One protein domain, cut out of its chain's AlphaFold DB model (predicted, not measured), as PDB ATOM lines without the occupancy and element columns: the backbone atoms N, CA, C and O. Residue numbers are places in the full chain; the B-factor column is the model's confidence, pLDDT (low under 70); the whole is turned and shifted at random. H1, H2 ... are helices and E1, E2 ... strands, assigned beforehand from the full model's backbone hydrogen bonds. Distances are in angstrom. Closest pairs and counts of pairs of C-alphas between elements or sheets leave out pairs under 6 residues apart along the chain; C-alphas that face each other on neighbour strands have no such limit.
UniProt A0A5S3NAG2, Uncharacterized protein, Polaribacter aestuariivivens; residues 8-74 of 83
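AT A GLANCE: This is residues 8 to 74 of the 83 residues of an uncharacterized protein of Polaribacter aestuariivivens (UniProt A0A5S3NAG2). A long, twisted sheet of four antiparallel strands, in the order E1, E2, E3, E4, makes most of a rod; the short helix H1 and the loop of residues 30 to 38 lie at one end. The 67 printed residues, mostly strand, run E1, H1, E2, E3, E4, the last three a meander, each strand the antiparallel neighbour of the one before. The whole is loose, with a radius of gyration of the C-alphas of 15.4 A, and spans 51 by 18 by 18 A.

HOW THE PARTS SIT: E1, residues 8 to 18, is antiparallel to E2, residues 39 to 50; N 14 and O 43, 2.8 A apart, are within hydrogen-bond range. H1, residues 21 to 29, only grazes the sheet; its closest C-alpha to E1 is that of Ile 24, 6.7 A from that of Phe 17. In H1 every O i to N i+4 pair is within hydrogen-bond range. E2 and E3, residues 53 to 61, form a hairpin, with N 46 and O 57 2.8 A apart. E3 and E4, residues 67 to 73, form another, with N 60 and O 69 2.9 A apart.

IN THESE COORDINATES: E1 begins at C-alpha 8 (3.027, -44.037, -27.804) and measures 28.3 A, E2 31.1 A, E3 24.1 A. E4 ends at C-alpha 73 (4.934, -29.512, -27.778).

THE WHOLE: The printed part has no cut and no long link. Residues 30 to 38 have pLDDT under 70.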
ATOM      1  N   PHE A   8       3.829 -45.258 -27.800       95.06
ATOM      2  CA  PHE A   8       3.027 -44.037 -27.804       95.06
ATOM      3  C   PHE A   8       1.684 -44.247 -27.109       95.06
ATOM      4  O   PHE A   8       1.210 -45.375 -26.990       95.06
ATOM      5  N   ARG A   9       1.074 -43.149 -26.661       94.25
ATOM      6  CA  ARG A   9      -0.336 -43.101 -26.264       94.25
ATOM      7  C   ARG A   9      -0.995 -41.857 -26.841       94.25
ATOM      8  O   ARG A   9      -0.389 -40.782 -26.817       94.25
ATOM      9  N   PHE A  10      -2.228 -42.000 -27.315       94.50
ATOM     10  CA  PHE A  10      -3.065 -40.852 -27.645       94.50
ATOM     11  C   PHE A  10      -3.496 -40.163 -26.350       94.50
ATOM     12  O   PHE A  10      -3.783 -40.815 -25.344       94.50
ATOM     13  N   LYS A  11      -3.457 -38.836 -26.355       93.81
ATOM     14  CA  LYS A  11      -3.846 -37.978 -25.234       93.81
ATOM     15  C   LYS A  11      -5.142 -37.242 -25.510       93.81
ATOM     16  O   LYS A  11      -5.954 -37.109 -24.606       93.81
ATOM     17  N   LYS A  12      -5.303 -36.781 -26.744       93.12
ATOM     18  CA  LYS A  12      -6.475 -36.057 -27.221       93.12
ATOM     19  C   LYS A  12      -6.684 -36.399 -28.688       93.12
ATOM     20  O   LYS A  12      -5.704 -36.620 -29.402       93.12
ATOM     21  N   VAL A  13      -7.943 -36.433 -29.098       92.62
ATOM     22  CA  VAL A  13      -8.373 -36.479 -30.494       92.62
ATOM     23  C   VAL A  13      -9.406 -35.372 -30.661       92.62
ATOM     24  O   VAL A  13     -10.285 -35.231 -29.812       92.62
ATOM     25  N   GLN A  14      -9.272 -34.572 -31.710       90.62
ATOM     26  CA  GLN A  14     -10.164 -33.461 -32.013       90.62
ATOM     27  C   GLN A  14     -10.472 -33.452 -33.509       90.62
ATOM     28  O   GLN A  14      -9.591 -33.685 -34.336       90.62
ATOM     29  N   ILE A  15     -11.728 -33.172 -33.848       89.00
ATOM     30  CA  ILE A  15     -12.157 -32.903 -35.220       89.00
ATOM     31  C   ILE A  15     -12.366 -31.395 -35.322       89.00
ATOM     32  O   ILE A  15     -13.026 -30.807 -34.467       89.00
ATOM     33  N   GLN A  16     -11.767 -30.770 -36.329       82.94
ATOM     34  CA  GLN A  16     -11.945 -29.356 -36.640       82.94
ATOM     35  C   GLN A  16     -12.688 -29.249 -37.969       82.94
ATOM     36  O   GLN A  16     -12.275 -29.849 -38.961       82.94
ATOM     37  N   PHE A  17     -13.777 -28.490 -37.989       83.38
ATOM     38  CA  PHE A  17     -14.513 -28.189 -39.210       83.38
ATOM     39  C   PHE A  17     -14.097 -26.805 -39.689       83.38
ATOM     40  O   PHE A  17     -14.141 -25.845 -38.926       83.38
ATOM     41  N   ILE A  18     -13.648 -26.720 -40.940       80.56
ATOM     42  CA  ILE A  18     -13.264 -25.459 -41.574       80.56
ATOM     43  C   ILE A  18     -14.277 -25.182 -42.677       80.56
ATOM     44  O   ILE A  18     -14.460 -26.015 -43.569       80.56
ATOM     45  N   GLY A  19     -14.925 -24.026 -42.597       79.75
ATOM     46  CA  GLY A  19     -16.006 -23.603 -43.478       79.75
ATOM     47  C   GLY A  19     -16.693 -22.355 -42.927       79.75
ATOM     48  O   GLY A  19     -16.264 -21.812 -41.911       79.75
ATOM     49  N   ASP A  20     -17.745 -21.914 -43.610       83.56
ATOM     50  CA  ASP A  20     -18.629 -20.862 -43.108       83.56
ATOM     51  C   ASP A  20     -19.350 -21.323 -41.827       83.56
ATOM     52  O   ASP A  20     -19.684 -22.501 -41.694       83.56
ATOM     53  N   GLU A  21     -19.582 -20.417 -40.877       80.56
ATOM     54  CA  GLU A  21     -20.210 -20.747 -39.591       80.56
ATOM     55  C   GLU A  21     -21.611 -21.344 -39.767       80.56
ATOM     56  O   GLU A  21     -21.945 -22.344 -39.127       80.56
ATOM     57  N   SER A  22     -22.409 -20.784 -40.682       79.88
ATOM     58  CA  SER A  22     -23.755 -21.279 -40.970       79.88
ATOM     59  C   SER A  22     -23.718 -22.667 -41.615       79.88
ATOM     60  O   SER A  22     -24.522 -23.535 -41.264       79.88
ATOM     61  N   ALA A  23     -22.723 -22.920 -42.471       78.31
ATOM     62  CA  ALA A  23     -22.473 -24.229 -43.062       78.31
ATOM     63  C   ALA A  23     -22.080 -25.259 -41.990       78.31
ATOM     64  O   ALA A  23     -22.648 -26.350 -41.939       78.31
ATOM     65  N   ILE A  24     -21.143 -24.908 -41.100       78.12
ATOM     66  CA  ILE A  24     -20.681 -25.774 -40.002       78.12
ATOM     67  C   ILE A  24     -21.836 -26.118 -39.061       78.12
ATOM     68  O   ILE A  24     -22.007 -27.284 -38.703       78.12
ATOM     69  N   TYR A  25     -22.637 -25.126 -38.669       78.75
ATOM     70  CA  TYR A  25     -23.789 -25.341 -37.797       78.75
ATOM     71  C   TYR A  25     -24.796 -26.301 -38.436       78.75
ATOM     72  O   TYR A  25     -25.245 -27.251 -37.794       78.75
ATOM     73  N   ASN A  26     -25.106 -26.100 -39.718       74.75
ATOM     74  CA  ASN A  26     -26.020 -26.977 -40.435       74.75
ATOM     75  C   ASN A  26     -25.476 -28.406 -40.559       74.75
ATOM     76  O   ASN A  26     -26.213 -29.341 -40.280       74.75
ATOM     77  N   GLU A  27     -24.197 -28.606 -40.869       75.06
ATOM     78  CA  GLU A  27     -23.615 -29.955 -40.963       75.06
ATOM     79  C   GLU A  27     -23.591 -30.691 -39.612       75.06
ATOM     80  O   GLU A  27     -23.818 -31.899 -39.555       75.06
ATOM     81  N   ILE A  28     -23.329 -29.982 -38.507       74.12
ATOM     82  CA  ILE A  28     -23.261 -30.596 -37.171       74.12
ATOM     83  C   ILE A  28     -24.661 -30.886 -36.612       74.12
ATOM     84  O   ILE A  28     -24.859 -31.925 -35.978       74.12
ATOM     85  N   PHE A  29     -25.626 -29.983 -36.816       76.38
ATOM     86  CA  PHE A  29     -26.917 -30.019 -36.115       76.38
ATOM     87  C   PHE A  29     -28.120 -30.334 -37.014       76.38
ATOM     88  O   PHE A  29     -29.125 -30.845 -36.519       76.38
ATOM     89  N   ASN A  30     -28.026 -30.105 -38.325       67.38
ATOM     90  CA  ASN A  30     -29.082 -30.378 -39.298       67.38
ATOM     91  C   ASN A  30     -28.647 -31.497 -40.258       67.38
ATOM     92  O   ASN A  30     -28.164 -31.266 -41.357       67.38
ATOM     93  N   LEU A  31     -28.931 -32.749 -39.877       57.66
ATOM     94  CA  LEU A  31     -28.673 -33.984 -40.651       57.66
ATOM     95  C   LEU A  31     -29.366 -34.059 -42.038       57.66
ATOM     96  O   LEU A  31     -29.379 -35.117 -42.670       57.66
ATOM     97  N   LYS A  32     -30.004 -32.980 -42.505       56.97
ATOM     98  CA  LYS A  32     -30.765 -32.914 -43.754       56.97
ATOM     99  C   LYS A  32     -30.228 -31.772 -44.616       56.97
ATOM    100  O   LYS A  32     -30.581 -30.625 -44.369       56.97
ATOM    101  N   SER A  33     -29.513 -32.129 -45.689       50.19
ATOM    102  CA  SER A  33     -29.052 -31.243 -46.780       50.19
ATOM    103  C   SER A  33     -27.791 -30.434 -46.440       50.19
ATOM    104  O   SER A  33     -27.714 -29.856 -45.373       50.19
ATOM    105  N   HIS A  34     -26.779 -30.241 -47.281       50.31
ATOM    106  CA  HIS A  34     -26.318 -30.803 -48.553       50.31
ATOM    107  C   HIS A  34     -24.954 -30.123 -48.799       50.31
ATOM    108  O   HIS A  34     -24.832 -28.932 -48.559       50.31
ATOM    109  N   HIS A  35     -23.972 -30.856 -49.334       49.25
ATOM    110  CA  HIS A  35     -22.905 -30.390 -50.246       49.25
ATOM    111  C   HIS A  35     -22.139 -29.068 -50.013       49.25
ATOM    112  O   HIS A  35     -21.448 -28.621 -50.932       49.25
ATOM    113  N   GLU A  36     -22.143 -28.467 -48.830       54.00
ATOM    114  CA  GLU A  36     -21.252 -27.338 -48.564       54.00
ATOM    115  C   GLU A  36     -19.855 -27.803 -48.147       54.00
ATOM    116  O   GLU A  36     -19.659 -28.846 -47.524       54.00
ATOM    117  N   LYS A  37     -18.860 -27.040 -48.613       64.75
ATOM    118  CA  LYS A  37     -17.424 -27.353 -48.671       64.75
ATOM    119  C   LYS A  37     -16.758 -27.368 -47.292       64.75
ATOM    120  O   LYS A  37     -15.751 -26.696 -47.081       64.75
ATOM    121  N   ILE A  38     -17.290 -28.127 -46.348       65.50
ATOM    122  CA  ILE A  38     -16.652 -28.297 -45.051       65.50
ATOM    123  C   ILE A  38     -15.516 -29.298 -45.212       65.50
ATOM    124  O   ILE A  38     -15.688 -30.434 -45.672       65.50
ATOM    125  N   ILE A  39     -14.321 -28.858 -44.837       76.81
ATOM    126  CA  ILE A  39     -13.121 -29.685 -44.867       76.81
ATOM    127  C   ILE A  39     -12.824 -30.093 -43.424       76.81
ATOM    128  O   ILE A  39     -12.212 -29.310 -42.693       76.81
ATOM    129  N   PRO A  40     -13.252 -31.292 -42.976       80.25
ATOM    130  CA  PRO A  40     -12.856 -31.784 -41.671       80.25
ATOM    131  C   PRO A  40     -11.350 -32.038 -41.646       80.25
ATOM    132  O   PRO A  40     -10.790 -32.701 -42.527       80.25
ATOM    133  N   LYS A  41     -10.714 -31.520 -40.602       86.69
ATOM    134  CA  LYS A  41      -9.342 -31.825 -40.218       86.69
ATOM    135  C   LYS A  41      -9.344 -32.587 -38.907       86.69
ATOM    136  O   LYS A  41     -10.204 -32.383 -38.052       86.69
ATOM    137  N   TYR A  42      -8.364 -33.461 -38.751       91.94
ATOM    138  CA  TYR A  42      -8.232 -34.291 -37.564       91.94
ATOM    139  C   TYR A  42      -6.944 -33.925 -36.865       91.94
ATOM    140  O   TYR A  42      -5.880 -33.948 -37.471       91.94
ATOM    141  N   GLU A  43      -7.025 -33.619 -35.586       92.56
ATOM    142  CA  GLU A  43      -5.865 -33.324 -34.769       92.56
ATOM    143  C   GLU A  43      -5.764 -34.358 -33.658       92.56
ATOM    144  O   GLU A  43      -6.756 -34.732 -33.024       92.56
ATOM    145  N   ILE A  44      -4.549 -34.833 -33.411       93.81
ATOM    146  CA  ILE A  44      -4.259 -35.672 -32.256       93.81
ATOM    147  C   ILE A  44      -3.120 -35.073 -31.450       93.81
ATOM    148  O   ILE A  44      -2.136 -34.578 -31.999       93.81
ATOM    149  N   ILE A  45      -3.204 -35.253 -30.137       93.56
ATOM    150  CA  ILE A  45      -2.060 -35.086 -29.250       93.56
ATOM    151  C   ILE A  45      -1.556 -36.477 -28.883       93.56
ATOM    152  O   ILE A  45      -2.302 -37.306 -28.354       93.56
ATOM    153  N   VAL A  46      -0.282 -36.752 -29.149       94.12
ATOM    154  CA  VAL A  46       0.366 -38.039 -28.879       94.12
ATOM    155  C   VAL A  46       1.542 -37.839 -27.941       94.12
ATOM    156  O   VAL A  46       2.467 -37.091 -28.243       94.12
ATOM    157  N   LYS A  47       1.567 -38.589 -26.836       94.00
ATOM    158  CA  LYS A  47       2.795 -38.760 -26.051       94.00
ATOM    159  C   LYS A  47       3.582 -39.923 -26.645       94.00
ATOM    160  O   LYS A  47       3.224 -41.081 -26.421       94.00
ATOM    161  N   GLY A  48       4.625 -39.620 -27.408       93.00
ATOM    162  CA  GLY A  48       5.440 -40.588 -28.138       93.00
ATOM    163  C   GLY A  48       6.856 -40.708 -27.577       93.00
ATOM    164  O   GLY A  48       7.449 -39.717 -27.154       93.00
ATOM    165  N   LYS A  49       7.410 -41.924 -27.568       92.31
ATOM    166  CA  LYS A  49       8.821 -42.178 -27.255       92.31
ATOM    167  C   LYS A  49       9.650 -42.119 -28.535       92.31
ATOM    168  O   LYS A  49       9.559 -43.039 -29.356       92.31
ATOM    169  N   LYS A  50      10.464 -41.069 -28.670       85.25
ATOM    170  CA  LYS A  50      11.566 -40.991 -29.640       85.25
ATOM    171  C   LYS A  50      12.874 -41.191 -28.868       85.25
ATOM    172  O   LYS A  50      13.063 -40.631 -27.789       85.25
ATOM    173  N   GLU A  51      13.725 -42.083 -29.368       81.31
ATOM    174  CA  GLU A  51      14.965 -42.500 -28.700       81.31
ATOM    175  C   GLU A  51      14.749 -42.920 -27.226       81.31
ATOM    176  O   GLU A  51      14.118 -43.946 -26.936       81.31
ATOM    177  N   LYS A  52      15.265 -42.128 -26.274       84.00
ATOM    178  CA  LYS A  52      15.213 -42.398 -24.832       84.00
ATOM    179  C   LYS A  52      14.162 -41.570 -24.087       84.00
ATOM    180  O   LYS A  52      13.901 -41.883 -22.927       84.00
ATOM    181  N   ARG A  53      13.515 -40.579 -24.715       89.19
ATOM    182  CA  ARG A  53      12.615 -39.633 -24.030       89.19
ATOM    183  C   ARG A  53      11.185 -39.703 -24.560       89.19
ATOM    184  O   ARG A  53      10.943 -40.018 -25.723       89.19
ATOM    185  N   TYR A  54      10.226 -39.439 -23.676       90.75
ATOM    186  CA  TYR A  54       8.841 -39.210 -24.076       90.75
ATOM    187  C   TYR A  54       8.626 -37.724 -24.317       90.75
ATOM    188  O   TYR A  54       8.987 -36.911 -23.472       90.75
ATOM    189  N   GLN A  55       7.977 -37.400 -25.424       92.25
ATOM    190  CA  GLN A  55       7.619 -36.039 -25.799       92.25
ATOM    191  C   GLN A  55       6.161 -36.008 -26.257       92.25
ATOM    192  O   GLN A  55       5.615 -37.039 -26.664       92.25
ATOM    193  N   ASN A  56       5.523 -34.845 -26.145       92.31
ATOM    194  CA  ASN A  56       4.177 -34.636 -26.661       92.31
ATOM    195  C   ASN A  56       4.268 -34.027 -28.060       92.31
ATOM    196  O   ASN A  56       5.063 -33.124 -28.297       92.31
ATOM    197  N   PHE A  57       3.451 -34.534 -28.970       93.06
ATOM    198  CA  PHE A  57       3.366 -34.063 -30.342       93.06
ATOM    199  C   PHE A  57       1.915 -33.737 -30.653       93.06
ATOM    200  O   PHE A  57       1.036 -34.534 -30.322       93.06
ATOM    201  N   GLU A  58       1.691 -32.607 -31.302       93.75
ATOM    202  CA  GLU A  58       0.443 -32.302 -31.989       93.75
ATOM    203  C   GLU A  58       0.612 -32.694 -33.457       93.75
ATOM    204  O   GLU A  58       1.617 -32.352 -34.086       93.75
ATOM    205  N   ILE A  59      -0.324 -33.480 -33.988       94.25
ATOM    206  CA  ILE A  59      -0.273 -33.963 -35.368       94.25
ATOM    207  C   ILE A  59      -1.621 -33.695 -36.026       94.25
ATOM    208  O   ILE A  59      -2.650 -34.183 -35.552       94.25
ATOM    209  N   LEU A  60      -1.585 -32.948 -37.127       93.81
ATOM    210  CA  LEU A  60      -2.733 -32.620 -37.963       93.81
ATOM    211  C   LEU A  60      -2.788 -33.571 -39.159       93.81
ATOM    212  O   LEU A  60      -1.785 -33.756 -39.855       93.81
ATOM    213  N   PHE A  61      -3.966 -34.126 -39.421       92.81
ATOM    214  CA  PHE A  61      -4.257 -34.965 -40.574       92.81
ATOM    215  C   PHE A  61      -5.362 -34.366 -41.425       92.81
ATOM    216  O   PHE A  61      -6.332 -33.790 -40.920       92.81
ATOM    217  N   ASN A  62      -5.254 -34.618 -42.724       89.75
ATOM    218  CA  ASN A  62      -6.360 -34.429 -43.644       89.75
ATOM    219  C   ASN A  62      -7.329 -35.626 -43.615       89.75
ATOM    220  O   ASN A  62      -7.105 -36.639 -42.949       89.75
ATOM    221  N   ARG A  63      -8.403 -35.535 -44.406       86.75
ATOM    222  CA  ARG A  63      -9.431 -36.586 -44.538       86.75
ATOM    223  C   ARG A  63      -8.920 -37.928 -45.056       86.75
ATOM    224  O   ARG A  63      -9.594 -38.934 -44.875       86.75
ATOM    225  N   ARG A  64      -7.760 -37.947 -45.712       90.12
ATOM    226  CA  ARG A  64      -7.121 -39.165 -46.226       90.12
ATOM    227  C   ARG A  64      -6.212 -39.825 -45.184       90.12
ATOM    228  O   ARG A  64      -5.661 -40.887 -45.448       90.12
ATOM    229  N   GLY A  65      -6.063 -39.217 -44.002       86.75
ATOM    230  CA  GLY A  65      -5.158 -39.685 -42.952       86.75
ATOM    231  C   GLY A  65      -3.691 -39.334 -43.213       86.75
ATOM    232  O   GLY A  65      -2.805 -39.864 -42.539       86.75
ATOM    233  N   GLU A  66      -3.418 -38.453 -44.176       91.81
ATOM    234  CA  GLU A  66      -2.074 -37.949 -44.451       91.81
ATOM    235  C   GLU A  66      -1.732 -36.863 -43.429       91.81
ATOM    236  O   GLU A  66      -2.578 -36.041 -43.078       91.81
ATOM    237  N   ILE A  67      -0.492 -36.868 -42.935       92.38
ATOM    238  CA  ILE A  67      -0.019 -35.862 -41.978       92.38
ATOM    239  C   ILE A  67       0.220 -34.556 -42.732       92.38
ATOM    240  O   ILE A  67       1.123 -34.486 -43.562       92.38
ATOM    241  N   GLU A  68      -0.543 -33.518 -42.402       91.94
ATOM    242  CA  GLU A  68      -0.337 -32.165 -42.930       91.94
ATOM    243  C   GLU A  68       0.686 -31.386 -42.097       91.94
ATOM    244  O   GLU A  68       1.449 -30.585 -42.634       91.94
ATOM    245  N   LYS A  69       0.711 -31.607 -40.775       92.50
ATOM    246  CA  LYS A  69       1.594 -30.886 -39.851       92.50
ATOM    247  C   LYS A  69       1.943 -31.739 -38.633       92.50
ATOM    248  O   LYS A  69       1.107 -32.487 -38.131       92.50
ATOM    249  N   GLU A  70       3.169 -31.597 -38.137       93.62
ATOM    250  CA  GLU A  70       3.607 -32.118 -36.837       93.62
ATOM    251  C   GLU A  70       4.311 -31.006 -36.062       93.62
ATOM    252  O   GLU A  70       5.207 -30.349 -36.589       93.62
ATOM    253  N   LEU A  71       3.928 -30.830 -34.800       93.19
ATOM    254  CA  LEU A  71       4.550 -29.896 -33.871       93.19
ATOM    255  C   LEU A  71       4.996 -30.646 -32.616       93.19
ATOM    256  O   LEU A  71       4.246 -31.430 -32.034       93.19
ATOM    257  N   LEU A  72       6.236 -30.405 -32.190       91.94
ATOM    258  CA  LEU A  72       6.721 -30.840 -30.883       91.94
ATOM    259  C   LEU A  72       6.211 -29.848 -29.835       91.94
ATOM    260  O   LEU A  72       6.603 -28.684 -29.851       91.94
ATOM    261  N   ILE A  73       5.385 -30.320 -28.907       88.38
ATOM    262  CA  ILE A  73       4.934 -29.512 -27.778       88.38
ATOM    263  C   ILE A  73       6.084 -29.480 -26.771       88.38
ATOM    264  O   ILE A  73       6.319 -30.452 -26.041       88.38
ATOM    265  N   GLN A  74       6.834 -28.380 -26.767       80.94
ATOM    266  CA  GLN A  74       7.799 -28.106 -25.714       80.94
ATOM    267  C   GLN A  74       7.017 -27.763 -24.449       80.94
ATOM    268  O   GLN A  74       6.236 -26.821 -24.425       80.94
TER     269      GLN A  74